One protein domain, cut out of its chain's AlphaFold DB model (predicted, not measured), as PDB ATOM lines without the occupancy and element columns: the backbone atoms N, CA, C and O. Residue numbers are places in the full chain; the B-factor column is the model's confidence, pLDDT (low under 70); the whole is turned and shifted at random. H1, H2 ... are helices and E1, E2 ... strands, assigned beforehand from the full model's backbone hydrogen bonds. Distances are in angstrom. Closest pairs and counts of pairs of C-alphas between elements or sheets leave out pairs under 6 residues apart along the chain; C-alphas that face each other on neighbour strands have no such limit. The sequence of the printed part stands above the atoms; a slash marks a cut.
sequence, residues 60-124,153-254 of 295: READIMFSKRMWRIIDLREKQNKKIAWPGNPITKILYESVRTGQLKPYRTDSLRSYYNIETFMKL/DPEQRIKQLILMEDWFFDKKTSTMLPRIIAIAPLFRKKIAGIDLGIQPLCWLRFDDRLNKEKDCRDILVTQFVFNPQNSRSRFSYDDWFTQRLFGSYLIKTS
ATOM      1  N   ARG A  60     -26.109   2.532 -46.697       85.19
ATOM      2  CA  ARG A  60     -25.641   1.241 -47.200       85.19
ATOM      3  C   ARG A  60     -25.522   0.284 -46.026       85.19
ATOM      4  O   ARG A  60     -25.031   0.670 -44.972       85.19
ATOM      5  N   GLU A  61     -25.895  -0.971 -46.234       85.88
ATOM      6  CA  GLU A  61     -25.832  -2.002 -45.190       85.88
ATOM      7  C   GLU A  61     -24.425  -2.143 -44.588       85.88
ATOM      8  O   GLU A  61     -24.290  -2.316 -43.384       85.88
ATOM      9  N   ALA A  62     -23.375  -1.972 -45.400       87.69
ATOM     10  CA  ALA A  62     -21.980  -2.030 -44.953       87.69
ATOM     11  C   ALA A  62     -21.554  -0.877 -44.019       87.69
ATOM     12  O   ALA A  62     -20.539  -0.999 -43.334       87.69
ATOM     13  N   ASP A  63     -22.292   0.236 -44.008       87.12
ATOM     14  CA  ASP A  63     -21.989   1.405 -43.174       87.12
ATOM     15  C   ASP A  63     -22.718   1.353 -41.815       87.12
ATOM     16  O   ASP A  63     -22.394   2.117 -40.908       87.12
ATOM     17  N   ILE A  64     -23.678   0.436 -41.647       88.50
ATOM     18  CA  ILE A  64     -24.445   0.272 -40.409       88.50
ATOM     19  C   ILE A  64     -23.642  -0.615 -39.453       88.50
ATOM     20  O   ILE A  64     -23.497  -1.811 -39.700       88.50
ATOM     21  N   MET A  65     -23.138  -0.066 -38.341       87.31
ATOM     22  CA  MET A  65     -22.437  -0.899 -37.347       87.31
ATOM     23  C   MET A  65     -23.402  -1.667 -36.449       87.31
ATOM     24  O   MET A  65     -23.182  -2.835 -36.139       87.31
ATOM     25  N   PHE A  66     -24.464  -1.000 -36.001       86.56
ATOM     26  CA  PHE A  66     -25.501  -1.618 -35.192       86.56
ATOM     27  C   PHE A  66     -26.857  -0.974 -35.465       86.56
ATOM     28  O   PHE A  66     -26.956   0.201 -35.829       86.56
ATOM     29  N   SER A  67     -27.912  -1.766 -35.277       89.62
ATOM     30  CA  SER A  67     -29.299  -1.325 -35.397       89.62
ATOM     31  C   SER A  67     -30.110  -1.802 -34.200       89.62
ATOM     32  O   SER A  67     -30.039  -2.980 -33.845       89.62
ATOM     33  N   LYS A  68     -30.917  -0.920 -33.610       91.00
ATOM     34  CA  LYS A  68     -31.820  -1.261 -32.506       91.00
ATOM     35  C   LYS A  68     -33.237  -0.808 -32.829       91.00
ATOM     36  O   LYS A  68     -33.455   0.367 -33.118       91.00
ATOM     37  N   ARG A  69     -34.205  -1.724 -32.735       92.75
ATOM     38  CA  ARG A  69     -35.629  -1.397 -32.904       92.75
ATOM     39  C   ARG A  69     -36.245  -1.020 -31.568       92.75
ATOM     40  O   ARG A  69     -36.011  -1.681 -30.556       92.75
ATOM     41  N   MET A  70     -37.042   0.037 -31.556       93.44
ATOM     42  CA  MET A  70     -37.686   0.557 -30.361       93.44
ATOM     43  C   MET A  70     -39.130   0.939 -30.640       93.44
ATOM     44  O   MET A  70     -39.471   1.427 -31.713       93.44
ATOM     45  N   TRP A  71     -39.971   0.739 -29.634       94.56
ATOM     46  CA  TRP A  71     -41.349   1.187 -29.647       94.56
ATOM     47  C   TRP A  71     -41.531   2.224 -28.560       94.56
ATOM     48  O   TRP A  71     -41.231   1.989 -27.384       94.56
ATOM     49  N   ARG A  72     -42.037   3.378 -28.967       94.19
ATOM     50  CA  ARG A  72     -42.284   4.523 -28.104       94.19
ATOM     51  C   ARG A  72     -43.755   4.859 -28.146       94.19
ATOM     52  O   ARG A  72     -44.373   4.728 -29.193       94.19
ATOM     53  N   ILE A  73     -44.313   5.314 -27.038       93.81
ATOM     54  CA  ILE A  73     -45.644   5.908 -27.048       93.81
ATOM     55  C   ILE A  73     -45.517   7.417 -26.913       93.81
ATOM     56  O   ILE A  73     -44.800   7.924 -26.054       93.81
ATOM     57  N   ILE A  74     -46.249   8.115 -27.770       95.19
ATOM     58  CA  ILE A  74     -46.533   9.540 -27.692       95.19
ATOM     59  C   ILE A  74     -47.918   9.683 -27.068       95.19
ATOM     60  O   ILE A  74     -48.916   9.255 -27.653       95.19
ATOM     61  N   ASP A  75     -47.995  10.296 -25.891       93.81
ATOM     62  CA  ASP A  75     -49.278  10.647 -25.288       93.81
ATOM     63  C   ASP A  75     -49.725  12.028 -25.772       93.81
ATOM     64  O   ASP A  75     -49.034  13.029 -25.577       93.81
ATOM     65  N   LEU A  76     -50.900  12.097 -26.395       92.81
ATOM     66  CA  LEU A  76     -51.445  13.331 -26.966       92.81
ATOM     67  C   LEU A  76     -51.874  14.341 -25.891       92.81
ATOM     68  O   LEU A  76     -52.074  15.520 -26.185       92.81
ATOM     69  N   ARG A  77     -52.006  13.892 -24.638       91.81
ATOM     70  CA  ARG A  77     -52.390  14.726 -23.492       91.81
ATOM     71  C   ARG A  77     -51.209  15.489 -22.900       91.81
ATOM     72  O   ARG A  77     -51.416  16.429 -22.133       91.81
ATOM     73  N   GLU A  78     -49.980  15.104 -23.234       91.94
ATOM     74  CA  GLU A  78     -48.783  15.792 -22.763       91.94
ATOM     75  C   GLU A  78     -48.670  17.205 -23.344       91.94
ATOM     76  O   GLU A  78     -49.020  17.474 -24.495       91.94
ATOM     77  N   LYS A  79     -48.104  18.129 -22.555       90.69
ATOM     78  CA  LYS A  79     -47.956  19.540 -22.944       90.69
ATOM     79  C   LYS A  79     -47.182  19.715 -24.256       90.69
ATOM     80  O   LYS A  79     -47.561  20.565 -25.057       90.69
ATOM     81  N   GLN A  80     -46.126  18.923 -24.471       89.56
ATOM     82  CA  GLN A  80     -45.315  18.977 -25.695       89.56
ATOM     83  C   GLN A  80     -46.118  18.536 -26.927       89.56
ATOM     84  O   GLN A  80     -46.057  19.177 -27.976       89.56
ATOM     85  N   ASN A  81     -46.948  17.503 -26.770       93.06
ATOM     86  CA  ASN A  81     -47.707  16.881 -27.854       93.06
ATOM     87  C   ASN A  81     -49.068  17.553 -28.099       93.06
ATOM     88  O   ASN A  81     -49.713  17.303 -29.111       93.06
ATOM     89  N   LYS A  82     -49.502  18.478 -27.238       89.88
ATOM     90  CA  LYS A  82     -50.794  19.167 -27.387       89.88
ATOM     91  C   LYS A  82     -50.965  19.884 -28.738       89.88
ATOM     92  O   LYS A  82     -52.091  20.065 -29.190       89.88
ATOM     93  N   LYS A  83     -49.865  20.268 -29.399       88.88
ATOM     94  CA  LYS A  83     -49.879  20.899 -30.733       88.88
ATOM     95  C   LYS A  83     -50.462  19.986 -31.820       88.88
ATOM     96  O   LYS A  83     -51.168  20.478 -32.692       88.88
ATOM     97  N   ILE A  84     -50.193  18.679 -31.749       90.25
ATOM     98  CA  ILE A  84     -50.672  17.685 -32.728       90.25
ATOM     99  C   ILE A  84     -52.081  17.164 -32.418       90.25
ATOM    100  O   ILE A  84     -52.740  16.576 -33.273       90.25
ATOM    101  N   ALA A  85     -52.549  17.398 -31.191       89.62
ATOM    102  CA  ALA A  85     -53.886  17.064 -30.711       89.62
ATOM    103  C   ALA A  85     -54.842  18.270 -30.757       89.62
ATOM    104  O   ALA A  85     -55.835  18.314 -30.033       89.62
ATOM    105  N   TRP A  86     -54.513  19.297 -31.545       88.19
ATOM    106  CA  TRP A  86     -55.338  20.494 -31.660       88.19
ATOM    107  C   TRP A  86     -56.671  20.176 -32.369       88.19
ATOM    108  O   TRP A  86     -56.624  19.631 -33.473       88.19
ATOM    109  N   PRO A  87     -57.837  20.579 -31.819       87.44
ATOM    110  CA  PRO A  87     -59.150  20.218 -32.375       87.44
ATOM    111  C   PRO A  87     -59.411  20.669 -33.818       87.44
ATOM    112  O   PRO A  87     -60.234  20.087 -34.515       87.44
ATOM    113  N   GLY A  88     -58.732  21.717 -34.298       88.56
ATOM    114  CA  GLY A  88     -58.937  22.193 -35.669       88.56
ATOM    115  C   GLY A  88     -58.354  21.261 -36.734       88.56
ATOM    116  O   GLY A  88     -58.919  21.152 -37.819       88.56
ATOM    117  N   ASN A  89     -57.244  20.582 -36.432       90.06
ATOM    118  CA  ASN A  89     -56.609  19.636 -37.347       90.06
ATOM    119  C   ASN A  89     -55.850  18.543 -36.577       90.06
ATOM    120  O   ASN A  89     -54.617  18.547 -36.597       90.06
ATOM    121  N   PRO A  90     -56.538  17.643 -35.852       92.44
ATOM    122  CA  PRO A  90     -55.874  16.637 -35.038       92.44
ATOM    123  C   PRO A  90     -55.281  15.530 -35.914       92.44
ATOM    124  O   PRO A  90     -55.927  15.019 -36.832       92.44
ATOM    125  N   ILE A  91     -54.064  15.090 -35.582       93.06
ATOM    126  CA  ILE A  91     -53.379  14.017 -36.318       93.06
ATOM    127  C   ILE A  91     -54.187  12.712 -36.363       93.06
ATOM    128  O   ILE A  91     -54.159  11.986 -37.353       93.06
ATOM    129  N   THR A  92     -54.940  12.414 -35.304       92.88
ATOM    130  CA  THR A  92     -55.728  11.180 -35.191       92.88
ATOM    131  C   THR A  92     -56.825  11.114 -36.247       92.88
ATOM    132  O   THR A  92     -57.025  10.062 -36.858       92.88
ATOM    133  N   LYS A  93     -57.479  12.247 -36.520       93.00
ATOM    134  CA  LYS A  93     -58.476  12.389 -37.580       93.00
ATOM    135  C   LYS A  93     -57.845  12.243 -38.958       93.00
ATOM    136  O   LYS A  93     -58.346  11.455 -39.751       93.00
ATOM    137  N   ILE A  94     -56.716  12.915 -39.203       93.38
ATOM    138  CA  ILE A  94     -55.974  12.808 -40.471       93.38
ATOM    139  C   ILE A  94     -55.654  11.342 -40.777       93.38
ATOM    140  O   ILE A  94     -55.964  10.855 -41.864       93.38
ATOM    141  N   LEU A  95     -55.064  10.617 -39.821       93.50
ATOM    142  CA  LEU A  95     -54.688   9.214 -40.009       93.50
ATOM    143  C   LEU A  95     -55.918   8.326 -40.248       93.50
ATOM    144  O   LEU A  95     -55.915   7.504 -41.162       93.50
ATOM    145  N   TYR A  96     -56.985   8.517 -39.468       92.75
ATOM    146  CA  TYR A  96     -58.215   7.738 -39.606       92.75
ATOM    147  C   TYR A  96     -58.914   7.975 -40.955       92.75
ATOM    148  O   TYR A  96     -59.287   7.024 -41.643       92.75
ATOM    149  N   GLU A  97     -59.046   9.231 -41.381       92.94
ATOM    150  CA  GLU A  97     -59.642   9.596 -42.671       92.94
ATOM    151  C   GLU A  97     -58.794   9.116 -43.854       92.94
ATOM    152  O   GLU A  97     -59.328   8.686 -44.878       92.94
ATOM    153  N   SER A  98     -57.472   9.109 -43.706       93.00
ATOM    154  CA  SER A  98     -56.553   8.596 -44.726       93.00
ATOM    155  C   SER A  98     -56.719   7.096 -44.961       93.00
ATOM    156  O   SER A  98     -56.679   6.636 -46.102       93.00
ATOM    157  N   VAL A  99     -56.978   6.326 -43.901       93.25
ATOM    158  CA  VAL A  99     -57.332   4.904 -44.021       93.25
ATOM    159  C   VAL A  99     -58.727   4.741 -44.620       93.25
ATOM    160  O   VAL A  99     -58.919   3.943 -45.535       93.25
ATOM    161  N   ARG A 100     -59.702   5.531 -44.155       91.75
ATOM    162  CA  ARG A 100     -61.091   5.477 -44.641       91.75
ATOM    163  C   ARG A 100     -61.203   5.782 -46.137       91.75
ATOM    164  O   ARG A 100     -61.999   5.159 -46.827       91.75
ATOM    165  N   THR A 101     -60.408   6.729 -46.632       92.56
ATOM    166  CA  THR A 101     -60.338   7.087 -48.059       92.56
ATOM    167  C   THR A 101     -59.524   6.092 -48.892       92.56
ATOM    168  O   THR A 101     -59.478   6.222 -50.112       92.56
ATOM    169  N   GLY A 102     -58.890   5.098 -48.260       90.56
ATOM    170  CA  GLY A 102     -58.060   4.098 -48.927       90.56
ATOM    171  C   GLY A 102     -56.690   4.614 -49.369       90.56
ATOM    172  O   GLY A 102     -56.028   3.956 -50.168       90.56
ATOM    173  N   GLN A 103     -56.251   5.778 -48.876       90.56
ATOM    174  CA  GLN A 103     -54.912   6.304 -49.160       90.56
ATOM    175  C   GLN A 103     -53.831   5.548 -48.386       90.56
ATOM    176  O   GLN A 103     -52.745   5.347 -48.918       90.56
ATOM    177  N   LEU A 104     -54.142   5.118 -47.158       91.88
ATOM    178  CA  LEU A 104     -53.256   4.309 -46.321       91.88
ATOM    179  C   LEU A 104     -53.822   2.911 -46.104       91.88
ATOM    180  O   LEU A 104     -55.020   2.733 -45.875       91.88
ATOM    181  N   LYS A 105     -52.932   1.916 -46.094       92.06
ATOM    182  CA  LYS A 105     -53.274   0.529 -45.769       92.06
ATOM    183  C   LYS A 105     -53.179   0.296 -44.254       92.06
ATOM    184  O   LYS A 105     -52.105   0.501 -43.685       92.06
ATOM    185  N   PRO A 106     -54.255  -0.162 -43.590       93.94
ATOM    186  CA  PRO A 106     -54.234  -0.446 -42.158       93.94
ATOM    187  C   PRO A 106     -53.680  -1.849 -41.883       93.94
ATOM    188  O   PRO A 106     -54.353  -2.850 -42.119       93.94
ATOM    189  N   TYR A 107     -52.469  -1.945 -41.346       93.56
ATOM    190  CA  TYR A 107     -51.840  -3.214 -40.972       93.56
ATOM    191  C   TYR A 107     -52.336  -3.725 -39.611       93.56
ATOM    192  O   TYR A 107     -52.692  -2.951 -38.723       93.56
ATOM    193  N   ARG A 108     -52.367  -5.051 -39.434       91.31
ATOM    194  CA  ARG A 108     -52.896  -5.686 -38.211       91.31
ATOM    195  C   ARG A 108     -51.888  -5.732 -37.069       91.31
ATOM    196  O   ARG A 108     -52.262  -5.628 -35.905       91.31
ATOM    197  N   THR A 109     -50.619  -5.907 -37.411       91.31
ATOM    198  CA  THR A 109     -49.534  -6.231 -36.480       91.31
ATOM    199  C   THR A 109     -48.298  -5.404 -36.829       91.31
ATOM    200  O   THR A 109     -48.166  -4.931 -37.960       91.31
ATOM    201  N   ASP A 110     -47.383  -5.258 -35.874       87.50
ATOM    202  CA  ASP A 110     -46.104  -4.545 -36.014       87.50
ATOM    203  C   ASP A 110     -45.184  -5.130 -37.100       87.50
ATOM    204  O   ASP A 110     -44.327  -4.434 -37.634       87.50
ATOM    205  N   SER A 111     -45.397  -6.391 -37.488       87.62
ATOM    206  CA  SER A 111     -44.710  -7.029 -38.618       87.62
ATOM    207  C   SER A 111     -45.075  -6.462 -39.996       87.62
ATOM    208  O   SER A 111     -44.373  -6.759 -40.960       87.62
ATOM    209  N   LEU A 112     -46.160  -5.682 -40.116       87.69
ATOM    210  CA  LEU A 112     -46.593  -5.021 -41.360       87.69
ATOM    211  C   LEU A 112     -46.797  -5.972 -42.559       87.69
ATOM    212  O   LEU A 112     -46.662  -5.571 -43.712       87.69
ATOM    213  N   ARG A 113     -47.127  -7.248 -42.313       88.25
ATOM    214  CA  ARG A 113     -47.339  -8.250 -43.381       88.25
ATOM    215  C   ARG A 113     -48.796  -8.400 -43.801       88.25
ATOM    216  O   ARG A 113     -49.078  -8.672 -44.961       88.25
ATOM    217  N   SER A 114     -49.722  -8.263 -42.854       90.94
ATOM    218  CA  SER A 114     -51.159  -8.437 -43.080       90.94
ATOM    219  C   SER A 114     -51.910  -7.140 -42.797       90.94
ATOM    220  O   SER A 114     -51.582  -6.418 -41.853       90.94
ATOM    221  N   TYR A 115     -52.930  -6.853 -43.607       91.50
ATOM    222  CA  TYR A 115     -53.753  -5.650 -43.492       91.50
ATOM    223  C   TYR A 115     -55.245  -5.971 -43.318       91.50
ATOM    224  O   TYR A 115     -55.702  -7.104 -43.517       91.50
ATOM    225  N   TYR A 116     -56.004  -4.992 -42.836       91.75
ATOM    226  CA  TYR A 116     -57.459  -5.044 -42.752       91.75
ATOM    227  C   TYR A 116     -58.083  -4.540 -44.053       91.75
ATOM    228  O   TYR A 116     -57.544  -3.648 -44.705       91.75
ATOM    229  N   ASN A 117     -59.248  -5.084 -44.406       92.69
ATOM    230  CA  ASN A 117     -60.113  -4.416 -45.372       92.69
ATOM    231  C   ASN A 117     -60.733  -3.172 -44.709       92.69
ATOM    232  O   ASN A 117     -60.912  -3.151 -43.488       92.69
ATOM    233  N   ILE A 118     -61.093  -2.163 -45.499       89.62
ATOM    234  CA  ILE A 118     -61.658  -0.896 -45.017       89.62
ATOM    235  C   ILE A 118     -62.931  -1.156 -44.200       89.62
ATOM    236  O   ILE A 118     -63.074  -0.633 -43.102       89.62
ATOM    237  N   GLU A 119     -63.814  -2.042 -44.662       89.12
ATOM    238  CA  GLU A 119     -65.033  -2.408 -43.924       89.12
ATOM    239  C   GLU A 119     -64.733  -3.032 -42.556       89.12
ATOM    240  O   GLU A 119     -65.374  -2.713 -41.556       89.12
ATOM    241  N   THR A 120     -63.736  -3.919 -42.494       88.25
ATOM    242  CA  THR A 120     -63.302  -4.532 -41.234       88.25
ATOM    243  C   THR A 120     -62.702  -3.485 -40.302       88.25
ATOM    244  O   THR A 120     -62.962  -3.518 -39.104       88.25
ATOM    245  N   PHE A 121     -61.932  -2.543 -40.851       89.00
ATOM    246  CA  PHE A 121     -61.341  -1.432 -40.114       89.00
ATOM    247  C   PHE A 121     -62.397  -0.503 -39.500       89.00
ATOM    248  O   PHE A 121     -62.255  -0.105 -38.347       89.00
ATOM    249  N   MET A 122     -63.487  -0.211 -40.215       86.25
ATOM    250  CA  MET A 122     -64.590   0.589 -39.667       86.25
ATOM    251  C   MET A 122     -65.242  -0.116 -38.468       86.25
ATOM    252  O   MET A 122     -65.343   0.471 -37.392       86.25
ATOM    253  N   LYS A 123     -65.538  -1.416 -38.604       85.12
ATOM    254  CA  LYS A 123     -66.112  -2.247 -37.527       85.12
ATOM    255  C   LYS A 123     -65.204  -2.390 -36.301       85.12
ATOM    256  O   LYS A 123     -65.685  -2.669 -35.209       85.12
ATOM    257  N   LEU A 124     -63.887  -2.241 -36.464       83.12
ATOM    258  CA  LEU A 124     -62.924  -2.277 -35.357       83.12
ATOM    259  C   LEU A 124     -63.034  -1.050 -34.443       83.12
ATOM    260  O   LEU A 124     -62.780  -1.174 -33.243       83.12
ATOM    261  N   ASP A 153     -65.535   8.409 -33.144       84.56
ATOM    262  CA  ASP A 153     -64.860   9.704 -33.189       84.56
ATOM    263  C   ASP A 153     -63.348   9.533 -32.922       84.56
ATOM    264  O   ASP A 153     -62.948   9.250 -31.784       84.56
ATOM    265  N   PRO A 154     -62.477   9.695 -33.937       83.94
ATOM    266  CA  PRO A 154     -61.040   9.502 -33.775       83.94
ATOM    267  C   PRO A 154     -60.387  10.531 -32.841       83.94
ATOM    268  O   PRO A 154     -59.348  10.225 -32.256       83.94
ATOM    269  N   GLU A 155     -60.956  11.728 -32.671       85.19
ATOM    270  CA  GLU A 155     -60.364  12.776 -31.828       85.19
ATOM    271  C   GLU A 155     -60.461  12.423 -30.339       85.19
ATOM    272  O   GLU A 155     -59.477  12.486 -29.605       85.19
ATOM    273  N   GLN A 156     -61.641  11.998 -29.890       85.06
ATOM    274  CA  GLN A 156     -61.886  11.719 -28.474       85.06
ATOM    275  C   GLN A 156     -61.384  10.336 -28.041       85.06
ATOM    276  O   GLN A 156     -61.020  10.124 -26.874       85.06
ATOM    277  N   ARG A 157     -61.388   9.369 -28.967       86.06
ATOM    278  CA  ARG A 157     -61.091   7.960 -28.670       86.06
ATOM    279  C   ARG A 157     -59.606   7.641 -28.689       86.06
ATOM    280  O   ARG A 157     -59.158   6.835 -27.866       86.06
ATOM    281  N   ILE A 158     -58.853   8.253 -29.599       90.25
ATOM    282  CA  ILE A 158     -57.419   8.009 -29.745       90.25
ATOM    283  C   ILE A 158     -56.674   9.008 -28.865       90.25
ATOM    284  O   ILE A 158     -56.683  10.207 -29.119       90.25
ATOM    285  N   LYS A 159     -56.018   8.511 -27.814       90.31
ATOM    286  CA  LYS A 159     -55.294   9.355 -26.841       90.31
ATOM    287  C   LYS A 159     -53.781   9.201 -26.918       90.31
ATOM    288  O   LYS A 159     -53.053  10.045 -26.406       90.31
ATOM    289  N   GLN A 160     -53.314   8.113 -27.513       93.56
ATOM    290  CA  GLN A 160     -51.905   7.750 -27.554       93.56
ATOM    291  C   GLN A 160     -51.561   7.233 -28.951       93.56
ATOM    292  O   GLN A 160     -52.417   6.675 -29.637       93.56
ATOM    293  N   LEU A 161     -50.316   7.412 -29.373       95.12
ATOM    294  CA  LEU A 161     -49.780   6.862 -30.617       95.12
ATOM    295  C   LEU A 161     -48.547   6.028 -30.280       95.12
ATOM    296  O   LEU A 161     -47.674   6.514 -29.567       95.12
ATOM    297  N   ILE A 162     -48.441   4.807 -30.798       95.31
ATOM    298  CA  ILE A 162     -47.175   4.068 -30.795       95.31
ATOM    299  C   ILE A 162     -46.383   4.470 -32.034       95.31
ATOM    300  O   ILE A 162     -46.904   4.430 -33.145       95.31
ATOM    301  N   LEU A 163     -45.113   4.794 -31.840       95.31
ATOM    302  CA  LEU A 163     -44.104   4.864 -32.879       95.31
ATOM    303  C   LEU A 163     -43.224   3.626 -32.816       95.31
ATOM    304  O   LEU A 163     -42.697   3.291 -31.757       95.31
ATOM    305  N   MET A 164     -43.047   2.977 -33.960       94.62
ATOM    306  CA  MET A 164     -42.023   1.964 -34.167       94.62
ATOM    307  C   MET A 164     -40.861   2.601 -34.919       94.62
ATOM    308  O   MET A 164     -41.037   3.106 -36.029       94.62
ATOM    309  N   GLU A 165     -39.686   2.577 -34.305       93.44
ATOM    310  CA  GLU A 165     -38.487   3.262 -34.772       93.44
ATOM    311  C   GLU A 165     -37.312   2.296 -34.849       93.44
ATOM    312  O   GLU A 165     -37.091   1.514 -33.926       93.44
ATOM    313  N   ASP A 166     -36.522   2.408 -35.908       92.19
ATOM    314  CA  ASP A 166     -35.201   1.803 -35.988       92.19
ATOM    315  C   ASP A 166     -34.141   2.877 -35.791       92.19
ATOM    316  O   ASP A 166     -34.145   3.916 -36.449       92.19
ATOM    317  N   TRP A 167     -33.226   2.609 -34.874       90.88
ATOM    318  CA  TRP A 167     -32.074   3.448 -34.603       90.88
ATOM    319  C   TRP A 167     -30.848   2.787 -35.202       90.88
ATOM    320  O   TRP A 167     -30.527   1.653 -34.847       90.88
ATOM    321  N   PHE A 168     -30.197   3.492 -36.122       90.25
ATOM    322  CA  PHE A 168     -29.020   3.012 -36.835       90.25
ATOM    323  C   PHE A 168     -27.806   3.838 -36.444       90.25
ATOM    324  O   PHE A 168     -27.889   5.064 -36.428       90.25
ATOM    325  N   PHE A 169     -26.680   3.176 -36.203       90.31
ATOM    326  CA  PHE A 169     -25.394   3.854 -36.122       90.31
ATOM    327  C   PHE A 169     -24.709   3.831 -37.481       90.31
ATOM    328  O   PHE A 169     -24.332   2.757 -37.963       90.31
ATOM    329  N   ASP A 170     -24.571   5.004 -38.094       89.12
ATOM    330  CA  ASP A 170     -23.819   5.158 -39.337       89.12
ATOM    331  C   ASP A 170     -22.338   5.392 -39.023       89.12
ATOM    332  O   ASP A 170     -21.965   6.387 -38.401       89.12
ATOM    333  N   LYS A 171     -21.486   4.480 -39.500       86.81
ATOM    334  CA  LYS A 171     -20.028   4.555 -39.370       86.81
ATOM    335  C   LYS A 171     -19.432   5.801 -40.026       86.81
ATOM    336  O   LYS A 171     -18.372   6.250 -39.607       86.81
ATOM    337  N   LYS A 172     -20.038   6.318 -41.099       86.62
ATOM    338  CA  LYS A 172     -19.455   7.425 -41.875       86.62
ATOM    339  C   LYS A 172     -19.636   8.769 -41.203       86.62
ATOM    340  O   LYS A 172     -18.736   9.600 -41.255       86.62
ATOM    341  N   THR A 173     -20.816   8.992 -40.644       84.06
ATOM    342  CA  THR A 173     -21.146  10.237 -39.952       84.06
ATOM    343  C   THR A 173     -20.892  10.141 -38.452       84.06
ATOM    344  O   THR A 173     -20.974  11.165 -37.782       84.06
ATOM    345  N   SER A 174     -20.591   8.942 -37.931       85.50
ATOM    346  CA  SER A 174     -20.489   8.643 -36.496       85.50
ATOM    347  C   SER A 174     -21.698   9.169 -35.720       85.50
ATOM    348  O   SER A 174     -21.579   9.699 -34.623       85.50
ATOM    349  N   THR A 175     -22.884   9.078 -36.326       84.75
ATOM    350  CA  THR A 175     -24.123   9.583 -35.730       84.75
ATOM    351  C   THR A 175     -25.177   8.497 -35.662       84.75
ATOM    352  O   THR A 175     -25.401   7.764 -36.630       84.75
ATOM    353  N   MET A 176     -25.910   8.477 -34.554       87.38
ATOM    354  CA  MET A 176     -27.140   7.707 -34.422       87.38
ATOM    355  C   MET A 176     -28.285   8.386 -35.174       87.38
ATOM    356  O   MET A 176     -28.669   9.515 -34.866       87.38
ATOM    357  N   LEU A 177     -28.851   7.688 -36.155       87.81
ATOM    358  CA  LEU A 177     -29.949   8.177 -36.978       87.81
ATOM    359  C   LEU A 177     -31.244   7.423 -36.643       87.81
ATOM    360  O   LEU A 177     -31.336   6.216 -36.902       87.81
ATOM    361  N   PRO A 178     -32.265   8.110 -36.101       90.06
ATOM    362  CA  PRO A 178     -33.581   7.527 -35.904       90.06
ATOM    363  C   PRO A 178     -34.358   7.482 -37.219       90.06
ATOM    364  O   PRO A 178     -34.451   8.472 -37.946       90.06
ATOM    365  N   ARG A 179     -34.997   6.348 -37.493       90.44
ATOM    366  CA  ARG A 179     -35.929   6.182 -38.608       90.44
ATOM    367  C   ARG A 179     -37.255   5.640 -38.109       90.44
ATOM    368  O   ARG A 179     -37.317   4.556 -37.539       90.44
ATOM    369  N   ILE A 180     -38.328   6.380 -38.355       92.50
ATOM    370  CA  ILE A 180     -39.683   5.940 -38.019       92.50
ATOM    371  C   ILE A 180     -40.164   4.997 -39.121       92.50
ATOM    372  O   ILE A 180     -40.142   5.345 -40.298       92.50
ATOM    373  N   ILE A 181     -40.600   3.802 -38.736       92.31
ATOM    374  CA  ILE A 181     -41.068   2.763 -39.661       92.31
ATOM    375  C   ILE A 181     -42.586   2.774 -39.745       92.31
ATOM    376  O   ILE A 181     -43.154   2.671 -40.830       92.31
ATOM    377  N   ALA A 182     -43.250   2.861 -38.591       93.94
ATOM    378  CA  ALA A 182     -44.699   2.808 -38.509       93.94
ATOM    379  C   ALA A 182     -45.244   3.597 -37.320       93.94
ATOM    380  O   ALA A 182     -44.575   3.764 -36.297       93.94
ATOM    381  N   ILE A 183     -46.496   4.017 -37.464       95.06
ATOM    382  CA  ILE A 183     -47.294   4.681 -36.439       95.06
ATOM    383  C   ILE A 183     -48.549   3.848 -36.200       95.06
ATOM    384  O   ILE A 183     -49.199   3.422 -37.151       95.06
ATOM    385  N   ALA A 184     -48.920   3.634 -34.943       95.19
ATOM    386  CA  ALA A 184     -50.165   2.968 -34.589       95.19
ATOM    387  C   ALA A 184     -50.982   3.811 -33.603       95.19
ATOM    388  O   ALA A 184     -50.549   4.006 -32.463       95.19
ATOM    389  N   PRO A 185     -52.170   4.312 -33.989       94.56
ATOM    390  CA  PRO A 185     -53.061   4.965 -33.047       94.56
ATOM    391  C   PRO A 185     -53.613   3.970 -32.025       94.56
ATOM    392  O   PRO A 185     -54.159   2.924 -32.381       94.56
ATOM    393  N   LEU A 186     -53.478   4.316 -30.747       92.31
ATOM    394  CA  LEU A 186     -53.991   3.555 -29.617       92.31
ATOM    395  C   LEU A 186     -55.325   4.124 -29.149       92.31
ATOM    396  O   LEU A 186     -55.461   5.322 -28.882       92.31
ATOM    397  N   PHE A 187     -56.287   3.233 -28.956       89.69
ATOM    398  CA  PHE A 187     -57.585   3.563 -28.395       89.69
ATOM    399  C   PHE A 187     -57.953   2.567 -27.299       89.69
ATOM    400  O   PHE A 187     -57.392   1.475 -27.189       89.69
ATOM    401  N   ARG A 188     -58.895   2.971 -26.451       85.12
ATOM    402  CA  ARG A 188     -59.472   2.092 -25.438       85.12
ATOM    403  C   ARG A 188     -60.680   1.389 -26.041       85.12
ATOM    404  O   ARG A 188     -61.670   2.051 -26.377       85.12
ATOM    405  N   LYS A 189     -60.577   0.073 -26.212       83.50
ATOM    406  CA  LYS A 189     -61.650  -0.729 -26.794       83.50
ATOM    407  C   LYS A 189     -62.637  -1.111 -25.699       83.50
ATOM    408  O   LYS A 189     -62.258  -1.724 -24.707       83.50
ATOM    409  N   LYS A 190     -63.900  -0.761 -25.905       80.88
ATOM    410  CA  LYS A 190     -65.010  -1.172 -25.054       80.88
ATOM    411  C   LYS A 190     -65.959  -2.020 -25.884       80.88
ATOM    412  O   LYS A 190     -66.246  -1.666 -27.025       80.88
ATOM    413  N   ILE A 191     -66.382  -3.153 -25.346       77.38
ATOM    414  CA  ILE A 191     -67.412  -4.001 -25.951       77.38
ATOM    415  C   ILE A 191     -68.469  -4.215 -24.879       77.38
ATOM    416  O   ILE A 191     -68.128  -4.701 -23.802       77.38
ATOM    417  N   ALA A 192     -69.726  -3.852 -25.159       72.88
ATOM    418  CA  ALA A 192     -70.836  -4.031 -24.221       72.88
ATOM    419  C   ALA A 192     -70.553  -3.448 -22.817       72.88
ATOM    420  O   ALA A 192     -70.788  -4.098 -21.802       72.88
ATOM    421  N   GLY A 193     -69.948  -2.257 -22.753       73.00
ATOM    422  CA  GLY A 193     -69.576  -1.602 -21.493       73.00
ATOM    423  C   GLY A 193     -68.341  -2.180 -20.780       73.00
ATOM    424  O   GLY A 193     -67.820  -1.541 -19.866       73.00
ATOM    425  N   ILE A 194     -67.812  -3.328 -21.218       80.31
ATOM    426  CA  ILE A 194     -66.595  -3.937 -20.668       80.31
ATOM    427  C   ILE A 194     -65.367  -3.360 -21.375       80.31
ATOM    428  O   ILE A 194     -65.255  -3.378 -22.602       80.31
ATOM    429  N   ASP A 195     -64.424  -2.853 -20.584       84.00
ATOM    430  CA  ASP A 195     -63.166  -2.282 -21.057       84.00
ATOM    431  C   ASP A 195     -62.109  -3.375 -21.290       84.00
ATOM    432  O   ASP A 195     -61.648  -4.022 -20.351       84.00
ATOM    433  N   LEU A 196     -61.706  -3.563 -22.549       83.31
ATOM    434  CA  LEU A 196     -60.658  -4.507 -22.966       83.31
ATOM    435  C   LEU A 196     -59.247  -3.910 -22.866       83.31
ATOM    436  O   LEU A 196     -58.264  -4.556 -23.239       83.31
ATOM    437  N   GLY A 197     -59.135  -2.677 -22.375       84.94
ATOM    438  CA  GLY A 197     -57.878  -1.966 -22.240       84.94
ATOM    439  C   GLY A 197     -57.451  -1.251 -23.520       84.94
ATOM    440  O   GLY A 197     -58.232  -0.997 -24.441       84.94
ATOM    441  N   ILE A 198     -56.180  -0.851 -23.532       87.00
ATOM    442  CA  ILE A 198     -55.584  -0.055 -24.605       87.00
ATOM    443  C   ILE A 198     -55.065  -0.999 -25.687       87.00
ATOM    444  O   ILE A 198     -54.245  -1.872 -25.408       87.00
ATOM    445  N   GLN A 199     -55.537  -0.813 -26.917       88.50
ATOM    446  CA  GLN A 199     -55.160  -1.629 -28.067       88.50
ATOM    447  C   GLN A 199     -54.842  -0.738 -29.276       88.50
ATOM    448  O   GLN A 199     -55.435   0.337 -29.420       88.50
ATOM    449  N   PRO A 200     -53.907  -1.153 -30.153       91.69
ATOM    450  CA  PRO A 200     -53.687  -0.470 -31.419       91.69
ATOM    451  C   PRO A 200     -54.884  -0.689 -32.342       91.69
ATOM    452  O   PRO A 200     -55.353  -1.813 -32.508       91.69
ATOM    453  N   LEU A 201     -55.367   0.388 -32.959       91.00
ATOM    454  CA  LEU A 201     -56.429   0.319 -33.961       91.00
ATOM    455  C   LEU A 201     -55.914  -0.350 -35.240       91.00
ATOM    456  O   LEU A 201     -56.495  -1.309 -35.743       91.00
ATOM    457  N   CYS A 202     -54.795   0.155 -35.747       92.94
ATOM    458  CA  CYS A 202     -54.051  -0.425 -36.854       92.94
ATOM    459  C   CYS A 202     -52.611   0.086 -36.818       92.94
ATOM    460  O   CYS A 202     -52.307   1.065 -36.140       92.94
ATOM    461  N   TRP A 203     -51.738  -0.573 -37.565       94.50
ATOM    462  CA  TRP A 203     -50.393  -0.108 -37.852       94.50
ATOM    463  C   TRP A 203     -50.384   0.569 -39.219       94.50
ATOM    464  O   TRP A 203     -50.908   0.025 -40.187       94.50
ATOM    465  N   LEU A 204     -49.799   1.754 -39.306       94.00
ATOM    466  CA  LEU A 204     -49.676   2.526 -40.537       94.00
ATOM    467  C   LEU A 204     -48.202   2.701 -40.853       94.00
ATOM    468  O   LEU A 204     -47.426   3.103 -39.987       94.00
ATOM    469  N   ARG A 205     -47.806   2.394 -42.086       92.31
ATOM    470  CA  ARG A 205     -46.419   2.565 -42.522       92.31
ATOM    471  C   ARG A 205     -46.080   4.040 -42.645       92.31
ATOM    472  O   ARG A 205     -46.855   4.812 -43.203       92.31
ATOM    473  N   PHE A 206     -44.939   4.420 -42.085       91.12
ATOM    474  CA  PHE A 206     -44.463   5.793 -42.091       91.12
ATOM    475  C   PHE A 206     -43.540   6.067 -43.277       91.12
ATOM    476  O   PHE A 206     -43.760   7.045 -43.976       91.12
ATOM    477  N   ASP A 207     -42.557   5.198 -43.517       85.62
ATOM    478  CA  ASP A 207     -41.593   5.304 -44.623       85.62
ATOM    479  C   ASP A 207     -41.510   3.944 -45.356       85.62
ATOM    480  O   ASP A 207     -41.021   2.954 -44.800       85.62
ATOM    481  N   ASP A 208     -42.029   3.852 -46.583       68.94
ATOM    482  CA  ASP A 208     -41.941   2.698 -47.484       68.94
ATOM    483  C   ASP A 208     -40.975   2.975 -48.635       68.94
ATOM    484  O   ASP A 208     -41.322   3.232 -49.788       68.94
ATOM    485  N   ARG A 209     -39.696   2.799 -48.317       60.97
ATOM    486  CA  ARG A 209     -38.613   2.841 -49.302       60.97
ATOM    487  C   ARG A 209     -38.667   1.717 -50.339       60.97
ATOM    488  O   ARG A 209     -38.012   1.827 -51.371       60.97
ATOM    489  N   LEU A 210     -39.359   0.611 -50.050       60.47
ATOM    490  CA  LEU A 210     -39.213  -0.639 -50.802       60.47
ATOM    491  C   LEU A 210     -40.275  -0.792 -51.890       60.47
ATOM    492  O   LEU A 210     -39.929  -1.145 -53.015       60.47
ATOM    493  N   ASN A 211     -41.545  -0.510 -51.587       62.38
ATOM    494  CA  ASN A 211     -42.640  -0.827 -52.511       62.38
ATOM    495  C   ASN A 211     -43.230   0.393 -53.238       62.38
ATOM    496  O   ASN A 211     -44.109   0.210 -54.080       62.38
ATOM    497  N   LYS A 212     -42.742   1.618 -52.963       68.31
ATOM    498  CA  LYS A 212     -43.255   2.885 -53.536       68.31
ATOM    499  C   LYS A 212     -44.777   3.049 -53.393       68.31
ATOM    500  O   LYS A 212     -45.429   3.649 -54.249       68.31
ATOM    501  N   GLU A 213     -45.358   2.466 -52.350       78.50
ATOM    502  CA  GLU A 213     -46.762   2.684 -52.022       78.50
ATOM    503  C   GLU A 213     -46.933   4.053 -51.356       78.50
ATOM    504  O   GLU A 213     -45.961   4.661 -50.921       78.50
ATOM    505  N   LYS A 214     -48.169   4.564 -51.303       81.19
ATOM    506  CA  LYS A 214     -48.444   5.798 -50.563       81.19
ATOM    507  C   LYS A 214     -48.249   5.567 -49.070       81.19
ATOM    508  O   LYS A 214     -48.877   4.672 -48.496       81.19
ATOM    509  N   ASP A 215     -47.464   6.437 -48.456       86.81
ATOM    510  CA  ASP A 215     -47.108   6.352 -47.044       86.81
ATOM    511  C   ASP A 215     -47.745   7.448 -46.201       86.81
ATOM    512  O   ASP A 215     -48.299   8.427 -46.710       86.81
ATOM    513  N   CYS A 216     -47.620   7.332 -44.872       91.00
ATOM    514  CA  CYS A 216     -48.026   8.424 -43.989       91.00
ATOM    515  C   CYS A 216     -47.313   9.737 -44.342       91.00
ATOM    516  O   CYS A 216     -47.935  10.791 -44.236       91.00
ATOM    517  N   ARG A 217     -46.042   9.711 -44.764       90.88
ATOM    518  CA  ARG A 217     -45.274  10.937 -45.053       90.88
ATOM    519  C   ARG A 217     -45.869  11.771 -46.185       90.88
ATOM    520  O   ARG A 217     -45.961  12.987 -46.038       90.88
ATOM    521  N   ASP A 218     -46.377  11.131 -47.236       89.38
ATOM    522  CA  ASP A 218     -47.030  11.816 -48.365       89.38
ATOM    523  C   ASP A 218     -48.276  12.597 -47.935       89.38
ATOM    524  O   ASP A 218     -48.632  13.628 -48.511       89.38
ATOM    525  N   ILE A 219     -48.951  12.114 -46.895       91.44
ATOM    526  CA  ILE A 219     -50.144  12.752 -46.346       91.44
ATOM    527  C   ILE A 219     -49.740  13.832 -45.345       91.44
ATOM    528  O   ILE A 219     -50.232  14.959 -45.405       91.44
ATOM    529  N   LEU A 220     -48.822  13.504 -44.435       91.94
ATOM    530  CA  LEU A 220     -48.411  14.373 -43.335       91.94
ATOM    531  C   LEU A 220     -47.614  15.596 -43.799       91.94
ATOM    532  O   LEU A 220     -47.660  16.620 -43.119       91.94
ATOM    533  N   VAL A 221     -46.945  15.541 -44.954       91.19
ATOM    534  CA  VAL A 221     -46.268  16.714 -45.533       91.19
ATOM    535  C   VAL A 221     -47.264  17.802 -45.954       91.19
ATOM    536  O   VAL A 221     -46.984  18.988 -45.829       91.19
ATOM    537  N   THR A 222     -48.464  17.407 -46.393       89.44
ATOM    538  CA  THR A 222     -49.515  18.343 -46.830       89.44
ATOM    539  C   THR A 222     -50.274  18.947 -45.643       89.44
ATOM    540  O   THR A 222     -50.904  19.998 -45.760       89.44
ATOM    541  N   GLN A 223     -50.233  18.281 -44.490       90.75
ATOM    542  CA  GLN A 223     -50.959  18.685 -43.294       90.75
ATOM    543  C   GLN A 223     -50.079  19.555 -42.396       90.75
ATOM    544  O   GLN A 223     -48.933  19.215 -42.113       90.75
ATOM    545  N   PHE A 224     -50.636  20.656 -41.891       89.31
ATOM    546  CA  PHE A 224     -49.905  21.595 -41.039       89.31
ATOM    547  C   PHE A 224     -50.269  21.453 -39.562       89.31
ATOM    548  O   PHE A 224     -51.443  21.319 -39.200       89.31
ATOM    549  N   VAL A 225     -49.244  21.544 -38.717       89.38
ATOM    550  CA  VAL A 225     -49.346  21.605 -37.259       89.38
ATOM    551  C   VAL A 225     -49.679  23.029 -36.833       89.38
ATOM    552  O   VAL A 225     -49.171  24.007 -37.386       89.38
ATOM    553  N   PHE A 226     -50.503  23.160 -35.797       85.31
ATOM    554  CA  PHE A 226     -50.822  24.461 -35.230       85.31
ATOM    555  C   PHE A 226     -49.603  25.100 -34.547       85.31
ATOM    556  O   PHE A 226     -49.043  24.556 -33.589       85.31
ATOM    557  N   ASN A 227     -49.226  26.298 -35.004       85.69
ATOM    558  CA  ASN A 227     -48.197  27.118 -34.375       85.69
ATOM    559  C   ASN A 227     -48.822  28.360 -33.709       85.69
ATOM    560  O   ASN A 227     -49.233  29.282 -34.417       85.69
ATOM    561  N   PRO A 228     -48.864  28.437 -32.362       81.62
ATOM    562  CA  PRO A 228     -49.464  29.573 -31.665       81.62
ATOM    563  C   PRO A 228     -48.651  30.867 -31.790       81.62
ATOM    564  O   PRO A 228     -49.213  31.948 -31.666       81.62
ATOM    565  N   GLN A 229     -47.333  30.777 -31.999       84.50
ATOM    566  CA  GLN A 229     -46.448  31.948 -32.012       84.50
ATOM    567  C   GLN A 229     -46.386  32.620 -33.384       84.50
ATOM    568  O   GLN A 229     -46.157  33.823 -33.471       84.50
ATOM    569  N   ASN A 230     -46.572  31.856 -34.462       82.06
ATOM    570  CA  ASN A 230     -46.507  32.375 -35.821       82.06
ATOM    571  C   ASN A 230     -47.449  31.596 -36.743       82.06
ATOM    572  O   ASN A 230     -47.109  30.513 -37.216       82.06
ATOM    573  N   SER A 231     -48.604  32.188 -37.044       76.88
ATOM    574  CA  SER A 231     -49.620  31.619 -37.939       76.88
ATOM    575  C   SER A 231     -49.235  31.652 -39.420       76.88
ATOM    576  O   SER A 231     -49.858  30.968 -40.229       76.88
ATOM    577  N   ARG A 232     -48.217  32.439 -39.801       74.75
ATOM    578  CA  ARG A 232     -47.718  32.506 -41.182       74.75
ATOM    579  C   ARG A 232     -46.698  31.409 -41.477       74.75
ATOM    580  O   ARG A 232     -46.571  30.998 -42.628       74.75
ATOM    581  N   SER A 233     -45.962  30.959 -40.459       78.81
ATOM    582  CA  SER A 233     -45.024  29.851 -40.611       78.81
ATOM    583  C   SER A 233     -45.796  28.549 -40.786       78.81
ATOM    584  O   SER A 233     -46.553  28.141 -39.906       78.81
ATOM    585  N   ARG A 234     -45.607  27.907 -41.938       77.69
ATOM    586  CA  ARG A 234     -46.160  26.586 -42.224       77.69
ATOM    587  C   ARG A 234     -45.187  25.547 -41.691       77.69
ATOM    588  O   ARG A 234     -44.057  25.480 -42.157       77.69
ATOM    589  N   PHE A 235     -45.630  24.774 -40.710       87.06
ATOM    590  CA  PHE A 235     -44.871  23.664 -40.150       87.06
ATOM    591  C   PHE A 235     -45.663  22.383 -40.392       87.06
ATOM    592  O   PHE A 235     -46.812  22.299 -39.949       87.06
ATOM    593  N   SER A 236     -45.111  21.441 -41.157       90.81
ATOM    594  CA  SER A 236     -45.835  20.225 -41.535       90.81
ATOM    595  C   SER A 236     -45.806  19.177 -40.419       90.81
ATOM    596  O   SER A 236     -44.971  19.226 -39.510       90.81
ATOM    597  N   TYR A 237     -46.725  18.212 -40.468       92.50
ATOM    598  CA  TYR A 237     -46.661  17.069 -39.557       92.50
ATOM    599  C   TYR A 237     -45.444  16.182 -39.844       92.50
ATOM    600  O   TYR A 237     -44.870  15.637 -38.903       92.50
ATOM    601  N   ASP A 238     -45.018  16.061 -41.107       91.94
ATOM    602  CA  ASP A 238     -43.793  15.326 -41.457       91.94
ATOM    603  C   ASP A 238     -42.550  15.955 -40.808       91.94
ATOM    604  O   ASP A 238     -41.749  15.245 -40.193       91.94
ATOM    605  N   ASP A 239     -42.430  17.288 -40.840       90.50
ATOM    606  CA  ASP A 239     -41.335  18.007 -40.178       90.50
ATOM    607  C   ASP A 239     -41.339  17.770 -38.664       90.50
ATOM    608  O   ASP A 239     -40.284  17.580 -38.060       90.50
ATOM    609  N   TRP A 240     -42.520  17.736 -38.040       91.69
ATOM    610  CA  TRP A 240     -42.663  17.492 -36.603       91.69
ATOM    611  C   TRP A 240     -42.118  16.122 -36.180       91.69
ATOM    612  O   TRP A 240     -41.412  16.021 -35.172       91.69
ATOM    613  N   PHE A 241     -42.416  15.077 -36.961       92.56
ATOM    614  CA  PHE A 241     -41.896  13.729 -36.727       92.56
ATOM    615  C   PHE A 241     -40.410  13.619 -37.055       92.56
ATOM    616  O   PHE A 241     -39.655  13.040 -36.273       92.56
ATOM    617  N   THR A 242     -39.987  14.205 -38.175       89.00
ATOM    618  CA  THR A 242     -38.594  14.169 -38.636       89.00
ATOM    619  C   THR A 242     -37.667  14.880 -37.647       89.00
ATOM    620  O   THR A 242     -36.614  14.354 -37.303       89.00
ATOM    621  N   GLN A 243     -38.085  16.033 -37.114       89.50
ATOM    622  CA  GLN A 243     -37.352  16.784 -36.086       89.50
ATOM    623  C   GLN A 243     -37.564  16.243 -34.663       89.50
ATOM    624  O   GLN A 243     -36.988  16.773 -33.716       89.50
ATOM    625  N   ARG A 244     -38.398  15.208 -34.492       91.56
ATOM    626  CA  ARG A 244     -38.724  14.585 -33.199       91.56
ATOM    627  C   ARG A 244     -39.170  15.582 -32.127       91.56
ATOM    628  O   ARG A 244     -38.781  15.477 -30.965       91.56
ATOM    629  N   LEU A 245     -40.023  16.542 -32.486       90.38
ATOM    630  CA  LEU A 245     -40.516  17.575 -31.561       90.38
ATOM    631  C   LEU A 245     -41.627  17.059 -30.626       90.38
ATOM    632  O   LEU A 245     -42.626  17.747 -30.393       90.38
ATOM    633  N   PHE A 246     -41.467  15.840 -30.106       93.50
ATOM    634  CA  PHE A 246     -42.479  15.119 -29.348       93.50
ATOM    635  C   PHE A 246     -41.961  14.556 -28.028       93.50
ATOM    636  O   PHE A 246     -40.832  14.077 -27.919       93.50
ATOM    637  N   GLY A 247     -42.828  14.582 -27.017       93.25
ATOM    638  CA  GLY A 247     -42.641  13.831 -25.779       93.25
ATOM    639  C   GLY A 247     -43.008  12.367 -26.008       93.25
ATOM    640  O   GLY A 247     -44.051  12.079 -26.599       93.25
ATOM    641  N   SER A 248     -42.144  11.443 -25.589       92.75
ATOM    642  CA  SER A 248     -42.427  10.010 -25.678       92.75
ATOM    643  C   SER A 248     -41.819   9.219 -24.528       92.75
ATOM    644  O   SER A 248     -40.778   9.595 -23.978       92.75
ATOM    645  N   TYR A 249     -42.444   8.084 -24.227       90.25
ATOM    646  CA  TYR A 249     -41.942   7.081 -23.294       90.25
ATOM    647  C   TYR A 249     -41.686   5.757 -24.014       90.25
ATOM    648  O   TYR A 249     -42.344   5.431 -25.005       90.25
ATOM    649  N   LEU A 250     -40.694   5.004 -23.550       91.75
ATOM    650  CA  LEU A 250     -40.261   3.769 -24.189       91.75
ATOM    651  C   LEU A 250     -41.078   2.597 -23.635       91.75
ATOM    652  O   LEU A 250     -41.187   2.434 -22.427       91.75
ATOM    653  N   ILE A 251     -41.661   1.775 -24.509       91.00
ATOM    654  CA  ILE A 251     -42.492   0.633 -24.079       91.00
ATOM    655  C   ILE A 251     -41.865  -0.724 -24.364       91.00
ATOM    656  O   ILE A 251     -42.152  -1.707 -23.681       91.00
ATOM    657  N   LYS A 252     -41.044  -0.796 -25.406       90.75
ATOM    658  CA  LYS A 252     -40.403  -2.021 -25.861       90.75
ATOM    659  C   LYS A 252     -39.122  -1.636 -26.577       90.75
ATOM    660  O   LYS A 252     -39.073  -0.652 -27.315       90.75
ATOM    661  N   THR A 253     -38.092  -2.429 -26.359       90.25
ATOM    662  CA  THR A 253     -36.861  -2.398 -27.144       90.25
ATOM    663  C   THR A 253     -36.666  -3.774 -27.755       90.25
ATOM    664  O   THR A 253     -37.239  -4.748 -27.267       90.25
ATOM    665  N   SER A 254     -35.886  -3.866 -28.829       88.12
ATOM    666  CA  SER A 254     -35.489  -5.152 -29.389       88.12
ATOM    667  C   SER A 254     -34.712  -5.936 -28.333       88.12
ATOM    668  O   SER A 254     -33.578  -5.590 -27.996       88.12
TER     669      SER A 254
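What this domain is: This is residues 60 to 124 and 153 to 254 of the 295 residues of an uncharacterized protein of Bacteroidetes bacterium (UniProt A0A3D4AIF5). A long, twisted sheet of five antiparallel strands, curled like part of a barrel, makes the longest axis, with E2 and E3 running through its middle. Five short helices and long loops gather about it: H1 crosses over E3, H3 and H5 only graze the sheet, and H2 and H4 lie off it, next to H1 and H5. The 167 printed residues hold, in order, E1, H1, H2, H3, E2, E3, E4, H4, H5 and E5, of mixed class; the sheet's order is E4, E3, E2, E1, E5. The whole is compact, with a radius of gyration of the C-alphas of 16.5 A and spans of 54 by 41 by 29 A.

Where its parts are: E3, residues 175 to 191, is the longest strand, 46.4 A from C-alpha 175 at (-24.123, 9.583, -35.730) to C-alpha 191 at (-67.412, -4.001, -25.951). E2, residues 158 to 170, is 35.1 A long; E1, residues 64 to 75, is 30.9 A; E4, residues 194 to 200, is 17.2 A; E5, residues 249 to 253, is 11.4 A and ends with C-alpha 253 at (-36.861, -2.398, -27.144). H1, residues 91 to 100, is 14.2 A long. The other helices are H2, residues 118 to 124, H3, residues 154 to 157, H4, residues 216 to 220, and H5, residues 237 to 242.

How they stand to each other: E2, E3 and E4 form a meander, each strand the antiparallel neighbour of the one before, and E2 and E3, like E3 and E4, form a hairpin. Within hydrogen-bond range are N 162 and O 184 at 2.8 A between E2 and E3, and N 194 and O 191 at 2.9 A between E4 and E3. E1 is antiparallel to E2, with N 163 and O 72 at 2.7 A, and to E5, with N 71 and O 252 at 2.8 A. H1 is on the sheet at a height of 9.4 A, over E3 and across the strands at 74 degrees on the local plane. H1 touches H3, closest at the C-alphas of Lys 93 and Pro 154, 5.4 A. H1 and H2 only just touch, with 3 pairs of C-alphas within 8 A, closest Arg 100 and Ile 118 at 6.4 A. H4 and H5 only just touch, also with 3 pairs, closest Leu 220 and Tyr 237 at 5.0 A. Every O i to N i+4 pair is within hydrogen-bond range in H1, H2, H4 and H5; H3 is too short for one.

The domain as a whole: The C-alphas of Lys 172 and Ala 192 are the two farthest apart, 55.5 A. Residues 125 to 152 are not printed, and C-alphas 124 and 153 are 12.3 A apart across this cut. The links E1 to H1, H1 to H2, E4 to H4 and H4 to H5 are long. The mean pLDDT of the printed part is 88.5; residues 208 to 212 are under 70.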